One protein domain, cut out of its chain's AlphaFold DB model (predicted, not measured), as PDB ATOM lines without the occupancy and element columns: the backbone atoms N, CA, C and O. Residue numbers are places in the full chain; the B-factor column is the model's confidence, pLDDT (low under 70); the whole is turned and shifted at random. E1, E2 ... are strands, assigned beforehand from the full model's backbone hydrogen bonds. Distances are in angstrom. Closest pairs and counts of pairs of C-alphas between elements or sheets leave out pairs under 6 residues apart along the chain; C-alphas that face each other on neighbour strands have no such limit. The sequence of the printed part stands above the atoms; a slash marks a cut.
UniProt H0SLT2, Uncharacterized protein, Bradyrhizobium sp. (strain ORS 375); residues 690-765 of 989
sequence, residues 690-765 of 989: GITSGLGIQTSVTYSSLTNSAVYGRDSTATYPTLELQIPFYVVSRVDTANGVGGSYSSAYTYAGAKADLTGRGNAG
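What this domain is: This is residues 690 to 765 of the 989 residues of an uncharacterized protein of Bradyrhizobium sp. (strain ORS 375) (UniProt H0SLT2). The domain is a rod with a narrow antiparallel sheet, E1 - E2 - E4 - E5, toward one end, its long strands E2 and E4 side by side, and the short antiparallel pair E3 - E6 toward the other end. Residues 706 to 721, 725 to 729 and 749 to 754 link the two sheets. The printed part has 76 residues, with no named helix and six strands, E1 to E6 in chain order; the class is all strand, though only 31 residues are in named elements. It is only just loose, close to extended, with a radius of gyration of the C-alphas of 16.7 A and spans of 52 by 23 by 15 A.

How they stand to each other: E1, residues 690 to 692, and E2, residues 698 to 705, form a hairpin, with N 691 and O 699 2.8 A apart, within hydrogen-bond range. E4, residues 730 to 738, is antiparallel to E2 at 160 degrees, with N 702 and O 734 at 2.8 A; E4 bends by 51 degrees at residue 733. E4 and E5, residues 744 to 748, form a hairpin, with N 737 and O 745 at 2.8 A. E3, residues 722 to 724, is antiparallel to E6, residues 755 to 757, with N 723 and O 756 at 2.9 A. E3 and E5 are apart, as are E4 and E6. Residues 712 to 713 pair in parallel with residues 751 to 752.

Where its parts are: E1, 6.6 A long, begins at C-alpha 690 (3.920, -33.488, 10.340). E2 measures 23.7 A, E3 7.0 A, E4 23.6 A and E5 12.8 A. E6, 6.9 A long, ends at C-alpha 757 (-17.935, -57.927, 4.591).

The domain as a whole: The C-alphas of Tyr 720 and Val 741, the two farthest apart, are 52.3 A from each other. The printed part has no cut; the link from E2 to E3, 16 residues, is long. The pLDDT is under 70 at residues 762 to 765.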
ATOM      1  N   GLY A 690       2.549 -33.681   9.869       97.50
ATOM      2  CA  GLY A 690       3.920 -33.488  10.340       97.50
ATOM      3  C   GLY A 690       4.094 -33.739  11.834       97.50
ATOM      4  O   GLY A 690       3.258 -33.359  12.648       97.50
ATOM      5  N   ILE A 691       5.213 -34.354  12.212       97.81
ATOM      6  CA  ILE A 691       5.615 -34.622  13.596       97.81
ATOM      7  C   ILE A 691       7.026 -34.072  13.790       97.81
ATOM      8  O   ILE A 691       7.988 -34.592  13.232       97.81
ATOM      9  N   THR A 692       7.176 -33.032  14.607       96.56
ATOM     10  CA  THR A 692       8.484 -32.486  14.987       96.56
ATOM     11  C   THR A 692       8.843 -32.958  16.393       96.56
ATOM     12  O   THR A 692       8.160 -32.671  17.378       96.56
ATOM     13  N   SER A 693       9.937 -33.705  16.505       93.50
ATOM     14  CA  SER A 693      10.517 -34.091  17.793       93.50
ATOM     15  C   SER A 693      11.073 -32.877  18.545       93.50
ATOM     16  O   SER A 693      11.519 -31.903  17.941       93.50
ATOM     17  N   GLY A 694      11.203 -32.987  19.869       88.56
ATOM     18  CA  GLY A 694      11.866 -31.966  20.690       88.56
ATOM     19  C   GLY A 694      13.382 -31.813  20.451       88.56
ATOM     20  O   GLY A 694      14.060 -31.165  21.243       88.56
ATOM     21  N   LEU A 695      13.941 -32.438  19.410       90.88
ATOM     22  CA  LEU A 695      15.314 -32.223  18.935       90.88
ATOM     23  C   LEU A 695      15.353 -31.634  17.512       90.88
ATOM     24  O   LEU A 695      16.424 -31.551  16.923       90.88
ATOM     25  N   GLY A 696      14.205 -31.242  16.948       90.50
ATOM     26  CA  GLY A 696      14.103 -30.662  15.606       90.50
ATOM     27  C   GLY A 696      14.082 -31.678  14.458       90.50
ATOM     28  O   GLY A 696      13.906 -31.278  13.315       90.50
ATOM     29  N   ILE A 697      14.209 -32.984  14.734       91.44
ATOM     30  CA  ILE A 697      13.957 -34.028  13.729       91.44
ATOM     31  C   ILE A 697      12.473 -34.002  13.361       91.44
ATOM     32  O   ILE A 697      11.636 -34.068  14.267       91.44
ATOM     33  N   GLN A 698      12.174 -33.919  12.064       93.94
ATOM     34  CA  GLN A 698      10.819 -33.887  11.513       93.94
ATOM     35  C   GLN A 698      10.493 -35.187  10.767       93.94
ATOM     36  O   GLN A 698      11.341 -35.713  10.044       93.94
ATOM     37  N   THR A 699       9.256 -35.652  10.915       96.56
ATOM     38  CA  THR A 699       8.618 -36.669  10.072       96.56
ATOM     39  C   THR A 699       7.414 -36.033   9.390       96.56
ATOM     40  O   THR A 699       6.511 -35.573  10.083       96.56
ATOM     41  N   SER A 700       7.389 -36.016   8.062       97.31
ATOM     42  CA  SER A 700       6.242 -35.601   7.251       97.31
ATOM     43  C   SER A 700       5.445 -36.821   6.795       97.31
ATOM     44  O   SER A 700       6.025 -37.876   6.528       97.31
ATOM     45  N   VAL A 701       4.126 -36.669   6.690       97.81
ATOM     46  CA  VAL A 701       3.176 -37.705   6.269       97.81
ATOM     47  C   VAL A 701       2.274 -37.133   5.178       97.81
ATOM     48  O   VAL A 701       1.629 -36.102   5.372       97.81
ATOM     49  N   THR A 702       2.225 -37.819   4.041       97.38
ATOM     50  CA  THR A 702       1.364 -37.507   2.899       97.38
ATOM     51  C   THR A 702       0.289 -38.577   2.788       97.38
ATOM     52  O   THR A 702       0.582 -39.770   2.902       97.38
ATOM     53  N   TYR A 703      -0.944 -38.153   2.525       95.94
ATOM     54  CA  TYR A 703      -2.094 -39.034   2.338       95.94
ATOM     55  C   TYR A 703      -2.582 -38.994   0.886       95.94
ATOM     56  O   TYR A 703      -2.319 -38.038   0.153       95.94
ATOM     57  N   SER A 704      -3.320 -40.018   0.472       94.44
ATOM     58  CA  SER A 704      -4.148 -39.991  -0.733       94.44
ATOM     59  C   SER A 704      -5.411 -40.819  -0.524       94.44
ATOM     60  O   SER A 704      -5.463 -41.647   0.382       94.44
ATOM     61  N   SER A 705      -6.425 -40.558  -1.338       93.06
ATOM     62  CA  SER A 705      -7.690 -41.292  -1.333       93.06
ATOM     63  C   SER A 705      -7.539 -42.647  -2.038       93.06
ATOM     64  O   SER A 705      -6.757 -42.749  -2.985       93.06
ATOM     65  N   LEU A 706      -8.300 -43.673  -1.638       93.19
ATOM     66  CA  LEU A 706      -8.376 -44.939  -2.386       93.19
ATOM     67  C   LEU A 706      -9.050 -44.788  -3.766       93.19
ATOM     68  O   LEU A 706      -8.939 -45.686  -4.588       93.19
ATOM     69  N   THR A 707      -9.681 -43.656  -4.088       94.25
ATOM     70  CA  THR A 707     -10.133 -43.353  -5.466       94.25
ATOM     71  C   THR A 707      -8.980 -43.053  -6.432       94.25
ATOM     72  O   THR A 707      -9.173 -43.054  -7.651       94.25
ATOM     73  N   ASN A 708      -7.776 -42.783  -5.907       92.88
ATOM     74  CA  ASN A 708      -6.592 -42.452  -6.689       92.88
ATOM     75  C   ASN A 708      -5.884 -43.726  -7.171       92.88
ATOM     76  O   ASN A 708      -5.129 -44.359  -6.427       92.88
ATOM     77  N   SER A 709      -6.043 -44.038  -8.458       90.12
ATOM     78  CA  SER A 709      -5.439 -45.200  -9.126       90.12
ATOM     79  C   SER A 709      -3.902 -45.205  -9.180       90.12
ATOM     80  O   SER A 709      -3.306 -46.207  -9.570       90.12
ATOM     81  N   ALA A 710      -3.230 -44.121  -8.768       90.44
ATOM     82  CA  ALA A 710      -1.778 -44.092  -8.567       90.44
ATOM     83  C   ALA A 710      -1.334 -44.548  -7.157       90.44
ATOM     84  O   ALA A 710      -0.134 -44.647  -6.902       90.44
ATOM     85  N   VAL A 711      -2.279 -44.784  -6.238       91.06
ATOM     86  CA  VAL A 711      -2.040 -45.233  -4.851       91.06
ATOM     87  C   VAL A 711      -2.814 -46.516  -4.522       91.06
ATOM     88  O   VAL A 711      -2.338 -47.305  -3.704       91.06
ATOM     89  N   TYR A 712      -3.959 -46.755  -5.169       92.69
ATOM     90  CA  TYR A 712      -4.794 -47.937  -4.958       92.69
ATOM     91  C   TYR A 712      -5.138 -48.686  -6.254       92.69
ATOM     92  O   TYR A 712      -5.503 -48.071  -7.254       92.69
ATOM     93  N   GLY A 713      -5.083 -50.021  -6.209       88.69
ATOM     94  CA  GLY A 713      -5.632 -50.910  -7.235       88.69
ATOM     95  C   GLY A 713      -6.819 -51.731  -6.720       88.69
ATOM     96  O   GLY A 713      -6.631 -52.671  -5.944       88.69
ATOM     97  N   ARG A 714      -8.037 -51.425  -7.185       83.69
ATOM     98  CA  ARG A 714      -9.214 -52.295  -6.992       83.69
ATOM     99  C   ARG A 714      -8.976 -53.628  -7.700       83.69
ATOM    100  O   ARG A 714      -8.459 -53.625  -8.820       83.69
ATOM    101  N   ASP A 715      -9.337 -54.750  -7.073       79.19
ATOM    102  CA  ASP A 715      -9.304 -56.043  -7.761       79.19
ATOM    103  C   ASP A 715     -10.677 -56.388  -8.379       79.19
ATOM    104  O   ASP A 715     -11.479 -55.499  -8.664       79.19
ATOM    105  N   SER A 716     -10.916 -57.647  -8.736       72.75
ATOM    106  CA  SER A 716     -12.141 -58.090  -9.427       72.75
ATOM    107  C   SER A 716     -12.609 -59.475  -8.959       72.75
ATOM    108  O   SER A 716     -13.227 -60.223  -9.716       72.75
ATOM    109  N   THR A 717     -12.274 -59.840  -7.716       78.12
ATOM    110  CA  THR A 717     -12.463 -61.192  -7.164       78.12
ATOM    111  C   THR A 717     -13.513 -61.289  -6.061       78.12
ATOM    112  O   THR A 717     -13.945 -62.406  -5.761       78.12
ATOM    113  N   ALA A 718     -13.943 -60.175  -5.455       82.12
ATOM    114  CA  ALA A 718     -15.029 -60.204  -4.482       82.12
ATOM    115  C   ALA A 718     -16.315 -60.819  -5.062       82.12
ATOM    116  O   ALA A 718     -16.692 -60.600  -6.214       82.12
ATOM    117  N   THR A 719     -17.010 -61.572  -4.216       86.31
ATOM    118  CA  THR A 719     -18.379 -62.028  -4.452       86.31
ATOM    119  C   THR A 719     -19.179 -61.812  -3.176       86.31
ATOM    120  O   THR A 719     -18.668 -62.036  -2.075       86.31
ATOM    121  N   TYR A 720     -20.427 -61.367  -3.330       89.06
ATOM    122  CA  TYR A 720     -21.342 -61.094  -2.225       89.06
ATOM    123  C   TYR A 720     -21.367 -62.257  -1.203       89.06
ATOM    124  O   TYR A 720     -21.512 -63.412  -1.621       89.06
ATOM    125  N   PRO A 721     -21.258 -62.001   0.121       89.75
ATOM    126  CA  PRO A 721     -21.346 -60.700   0.803       89.75
ATOM    127  C   PRO A 721     -20.018 -59.930   0.922       89.75
ATOM    128  O   PRO A 721     -19.947 -58.948   1.657       89.75
ATOM    129  N   THR A 722     -18.952 -60.354   0.235       90.56
ATOM    130  CA  THR A 722     -17.721 -59.549   0.139       90.56
ATOM    131  C   THR A 722     -17.864 -58.498  -0.958       90.56
ATOM    132  O   THR A 722     -18.290 -58.828  -2.064       90.56
ATOM    133  N   LEU A 723     -17.431 -57.272  -0.676       88.75
ATOM    134  CA  LEU A 723     -17.414 -56.132  -1.593       88.75
ATOM    135  C   LEU A 723     -15.977 -55.619  -1.820       88.75
ATOM    136  O   LEU A 723     -15.265 -55.366  -0.848       88.75
ATOM    137  N   GLU A 724     -15.577 -55.396  -3.082       86.50
ATOM    138  CA  GLU A 724     -14.408 -54.565  -3.432       86.50
ATOM    139  C   GLU A 724     -14.709 -53.087  -3.148       86.50
ATOM    140  O   GLU A 724     -15.483 -52.459  -3.879       86.50
ATOM    141  N   LEU A 725     -14.044 -52.499  -2.159       87.12
ATOM    142  CA  LEU A 725     -14.095 -51.065  -1.908       87.12
ATOM    143  C   LEU A 725     -13.214 -50.306  -2.910       87.12
ATOM    144  O   LEU A 725     -12.025 -50.589  -3.056       87.12
ATOM    145  N   GLN A 726     -13.774 -49.270  -3.526       90.56
ATOM    146  CA  GLN A 726     -13.017 -48.136  -4.043       90.56
ATOM    147  C   GLN A 726     -13.807 -46.881  -3.670       90.56
ATOM    148  O   GLN A 726     -14.863 -46.611  -4.224       90.56
ATOM    149  N   ILE A 727     -13.353 -46.195  -2.626       89.12
ATOM    150  CA  ILE A 727     -14.119 -45.173  -1.897       89.12
ATOM    151  C   ILE A 727     -13.201 -44.003  -1.520       89.12
ATOM    152  O   ILE A 727     -11.982 -44.201  -1.474       89.12
ATOM    153  N   PRO A 728     -13.737 -42.812  -1.197       90.06
ATOM    154  CA  PRO A 728     -12.942 -41.646  -0.815       90.06
ATOM    155  C   PRO A 728     -12.312 -41.719   0.595       90.06
ATOM    156  O   PRO A 728     -12.479 -40.849   1.446       90.06
ATOM    157  N   PHE A 729     -11.575 -42.793   0.869       90.00
ATOM    158  CA  PHE A 729     -10.960 -43.084   2.160       90.00
ATOM    159  C   PHE A 729      -9.463 -42.762   2.133       90.00
ATOM    160  O   PHE A 729      -8.723 -43.292   1.302       90.00
ATOM    161  N   TYR A 730      -9.001 -41.898   3.041       92.88
ATOM    162  CA  TYR A 730      -7.605 -41.464   3.065       92.88
ATOM    163  C   TYR A 730      -6.666 -42.471   3.746       92.88
ATOM    164  O   TYR A 730      -6.825 -42.845   4.912       92.88
ATOM    165  N   VAL A 731      -5.610 -42.828   3.017       94.94
ATOM    166  CA  VAL A 731      -4.504 -43.689   3.451       94.94
ATOM    167  C   VAL A 731      -3.169 -42.970   3.292       94.94
ATOM    168  O   VAL A 731      -3.025 -42.071   2.462       94.94
ATOM    169  N   VAL A 732      -2.165 -43.343   4.087       97.25
ATOM    170  CA  VAL A 732      -0.801 -42.813   3.953       97.25
ATOM    171  C   VAL A 732      -0.213 -43.278   2.626       97.25
ATOM    172  O   VAL A 732      -0.035 -44.473   2.430       97.25
ATOM    173  N   SER A 733       0.128 -42.349   1.737       96.19
ATOM    174  CA  SER A 733       0.798 -42.636   0.461       96.19
ATOM    175  C   SER A 733       2.316 -42.456   0.545       96.19
ATOM    176  O   SER A 733       3.061 -43.083  -0.210       96.19
ATOM    177  N   ARG A 734       2.809 -41.617   1.470       96.44
ATOM    178  CA  ARG A 734       4.247 -41.385   1.666       96.44
ATOM    179  C   ARG A 734       4.582 -40.876   3.068       96.44
ATOM    180  O   ARG A 734       3.823 -40.118   3.663       96.44
ATOM    181  N   VAL A 735       5.758 -41.252   3.567       97.31
ATOM    182  CA  VAL A 735       6.355 -40.760   4.816       97.31
ATOM    183  C   VAL A 735       7.807 -40.361   4.558       97.31
ATOM    184  O   VAL A 735       8.556 -41.120   3.946       97.31
ATOM    185  N   ASP A 736       8.222 -39.198   5.061       96.38
ATOM    186  CA  ASP A 736       9.600 -38.695   4.977       96.38
ATOM    187  C   ASP A 736      10.106 -38.308   6.371       96.38
ATOM    188  O   ASP A 736       9.551 -37.415   7.003       96.38
ATOM    189  N   THR A 737      11.169 -38.942   6.868       94.69
ATOM    190  CA  THR A 737      11.763 -38.646   8.185       94.69
ATOM    191  C   THR A 737      13.188 -38.133   8.046       94.69
ATOM    192  O   THR A 737      14.047 -38.813   7.490       94.69
ATOM    193  N   ALA A 738      13.472 -36.947   8.584       92.44
ATOM    194  CA  ALA A 738      14.805 -36.356   8.556       92.44
ATOM    195  C   ALA A 738      15.826 -37.224   9.318       92.44
ATOM    196  O   ALA A 738      15.596 -37.635  10.453       92.44
ATOM    197  N   ASN A 739      16.999 -37.453   8.729       88.38
ATOM    198  CA  ASN A 739      18.056 -38.293   9.308       88.38
ATOM    199  C   ASN A 739      18.967 -37.555  10.316       88.38
ATOM    200  O   ASN A 739      19.953 -38.111  10.791       88.38
ATOM    201  N   GLY A 740      18.676 -36.284  10.615       82.31
ATOM    202  CA  GLY A 740      19.446 -35.452  11.546       82.31
ATOM    203  C   GLY A 740      20.774 -34.897  11.013       82.31
ATOM    204  O   GLY A 740      21.381 -34.072  11.691       82.31
ATOM    205  N   VAL A 741      21.206 -35.281   9.806       86.56
ATOM    206  CA  VAL A 741      22.441 -34.789   9.156       86.56
ATOM    207  C   VAL A 741      22.189 -34.083   7.815       86.56
ATOM    208  O   VAL A 741      23.125 -33.832   7.060       86.56
ATOM    209  N   GLY A 742      20.933 -33.720   7.531       80.88
ATOM    210  CA  GLY A 742      20.536 -32.925   6.359       80.88
ATOM    211  C   GLY A 742      19.928 -33.714   5.194       80.88
ATOM    212  O   GLY A 742      19.675 -33.123   4.151       80.88
ATOM    213  N   GLY A 743      19.676 -35.016   5.362       88.25
ATOM    214  CA  GLY A 743      18.893 -35.832   4.426       88.25
ATOM    215  C   GLY A 743      17.627 -36.406   5.070       88.25
ATOM    216  O   GLY A 743      17.321 -36.118   6.231       88.25
ATOM    217  N   SER A 744      16.913 -37.256   4.336       90.38
ATOM    218  CA  SER A 744      15.707 -37.954   4.796       90.38
ATOM    219  C   SER A 744      15.760 -39.449   4.485       90.38
ATOM    220  O   SER A 744      16.377 -39.872   3.510       90.38
ATOM    221  N   TYR A 745      15.076 -40.239   5.307       92.19
ATOM    222  CA  TYR A 745      14.580 -41.565   4.953       92.19
ATOM    223  C   TYR A 745      13.160 -41.409   4.411       92.19
ATOM    224  O   TYR A 745      12.355 -40.709   5.027       92.19
ATOM    225  N   SER A 746      12.856 -42.052   3.290       94.25
ATOM    226  CA  SER A 746      11.571 -41.920   2.600       94.25
ATOM    227  C   SER A 746      10.948 -43.297   2.386       94.25
ATOM    228  O   SER A 746      11.648 -44.256   2.064       94.25
ATOM    229  N   SER A 747       9.634 -43.398   2.550       94.44
ATOM    230  CA  SER A 747       8.860 -44.615   2.291       94.44
ATOM    231  C   SER A 747       7.570 -44.241   1.576       94.44
ATOM    232  O   SER A 747       6.808 -43.422   2.086       94.44
ATOM    233  N   ALA A 748       7.349 -44.807   0.393       94.50
ATOM    234  CA  ALA A 748       6.093 -44.703  -0.345       94.50
ATOM    235  C   ALA A 748       5.248 -45.962  -0.105       94.50
ATOM    236  O   ALA A 748       5.797 -47.015   0.216       94.50
ATOM    237  N   TYR A 749       3.931 -45.833  -0.250       94.00
ATOM    238  CA  TYR A 749       2.960 -46.888   0.024       94.00
ATOM    239  C   TYR A 749       1.911 -46.937  -1.090       94.00
ATOM    240  O   TYR A 749       1.354 -45.904  -1.466       94.00
ATOM    241  N   THR A 750       1.636 -48.145  -1.572       93.50
ATOM    242  CA  THR A 750       0.532 -48.483  -2.476       93.50
ATOM    243  C   THR A 750      -0.271 -49.636  -1.876       93.50
ATOM    244  O   THR A 750       0.239 -50.406  -1.058       93.50
ATOM    245  N   TYR A 751      -1.542 -49.731  -2.254       91.25
ATOM    246  CA  TYR A 751      -2.517 -50.649  -1.665       91.25
ATOM    247  C   TYR A 751      -3.321 -51.342  -2.769       91.25
ATOM    248  O   TYR A 751      -3.511 -50.768  -3.842       91.25
ATOM    249  N   ALA A 752      -3.846 -52.539  -2.510       90.00
ATOM    250  CA  ALA A 752      -4.724 -53.233  -3.451       90.00
ATOM    251  C   ALA A 752      -5.834 -54.020  -2.734       90.00
ATOM    252  O   ALA A 752      -5.734 -54.255  -1.531       90.00
ATOM    253  N   GLY A 753      -6.886 -54.414  -3.461       86.31
ATOM    254  CA  GLY A 753      -7.882 -55.405  -3.012       86.31
ATOM    255  C   GLY A 753      -8.546 -55.107  -1.660       86.31
ATOM    256  O   GLY A 753      -8.646 -55.993  -0.807       86.31
ATOM    257  N   ALA A 754      -8.959 -53.856  -1.438       88.25
ATOM    258  CA  ALA A 754      -9.648 -53.423  -0.225       88.25
ATOM    259  C   ALA A 754     -11.032 -54.075  -0.144       88.25
ATOM    260  O   ALA A 754     -11.871 -53.852  -1.015       88.25
ATOM    261  N   LYS A 755     -11.293 -54.859   0.906       87.75
ATOM    262  CA  LYS A 755     -12.505 -55.689   1.001       87.75
ATOM    263  C   LYS A 755     -13.320 -55.399   2.250       87.75
ATOM    264  O   LYS A 755     -12.768 -55.328   3.346       87.75
ATOM    265  N   ALA A 756     -14.635 -55.288   2.092       87.88
ATOM    266  CA  ALA A 756     -15.594 -55.241   3.195       87.88
ATOM    267  C   ALA A 756     -16.506 -56.474   3.187       87.88
ATOM    268  O   ALA A 756     -16.912 -56.942   2.126       87.88
ATOM    269  N   ASP A 757     -16.842 -56.976   4.373       88.88
ATOM    270  CA  ASP A 757     -17.935 -57.927   4.591       88.88
ATOM    271  C   ASP A 757     -19.225 -57.137   4.856       88.88
ATOM    272  O   ASP A 757     -19.380 -56.546   5.930       88.88
ATOM    273  N   LEU A 758     -20.136 -57.121   3.877       87.31
ATOM    274  CA  LEU A 758     -21.425 -56.423   3.960       87.31
ATOM    275  C   LEU A 758     -22.304 -56.970   5.092       87.31
ATOM    276  O   LEU A 758     -23.017 -56.219   5.747       87.31
ATOM    277  N   THR A 759     -22.167 -58.257   5.424       85.44
ATOM    278  CA  THR A 759     -22.867 -58.883   6.554       85.44
ATOM    279  C   THR A 759     -22.354 -58.457   7.941       85.44
ATOM    280  O   THR A 759     -22.845 -58.951   8.963       85.44
ATOM    281  N   GLY A 760     -21.410 -57.516   8.008       78.62
ATOM    282  CA  GLY A 760     -21.051 -56.788   9.222       78.62
ATOM    283  C   GLY A 760     -19.772 -57.240   9.928       78.62
ATOM    284  O   GLY A 760     -19.537 -56.803  11.054       78.62
ATOM    285  N   ARG A 761     -18.905 -58.065   9.316       77.50
ATOM    286  CA  ARG A 761     -17.540 -58.289   9.866       77.50
ATOM    287  C   ARG A 761     -16.590 -57.110   9.636       77.50
ATOM    288  O   ARG A 761     -15.515 -57.075  10.233       77.50
ATOM    289  N   GLY A 762     -16.996 -56.136   8.820       69.44
ATOM    290  CA  GLY A 762     -16.253 -54.906   8.561       69.44
ATOM    291  C   GLY A 762     -15.177 -55.060   7.485       69.44
ATOM    292  O   GLY A 762     -15.257 -55.927   6.615       69.44
ATOM    293  N   ASN A 763     -14.179 -54.177   7.524       60.31
ATOM    294  CA  ASN A 763     -13.082 -54.138   6.556       60.31
ATOM    295  C   ASN A 763     -12.048 -55.244   6.859       60.31
ATOM    296  O   ASN A 763     -11.537 -55.331   7.976       60.31
ATOM    297  N   ALA A 764     -11.718 -56.063   5.858       57.97
ATOM    298  CA  ALA A 764     -10.742 -57.153   5.944       57.97
ATOM    299  C   ALA A 764      -9.276 -56.673   6.041       57.97
ATOM    300  O   ALA A 764      -8.376 -57.474   6.299       57.97
ATOM    301  N   GLY A 765      -9.041 -55.372   5.856       56.94
ATOM    302  CA  GLY A 765      -7.734 -54.738   5.754       56.94
ATOM    303  C   GLY A 765      -7.326 -54.479   4.303       56.94
ATOM    304  O   GLY A 765      -7.946 -54.964   3.357       56.94
TER     305      GLY A 765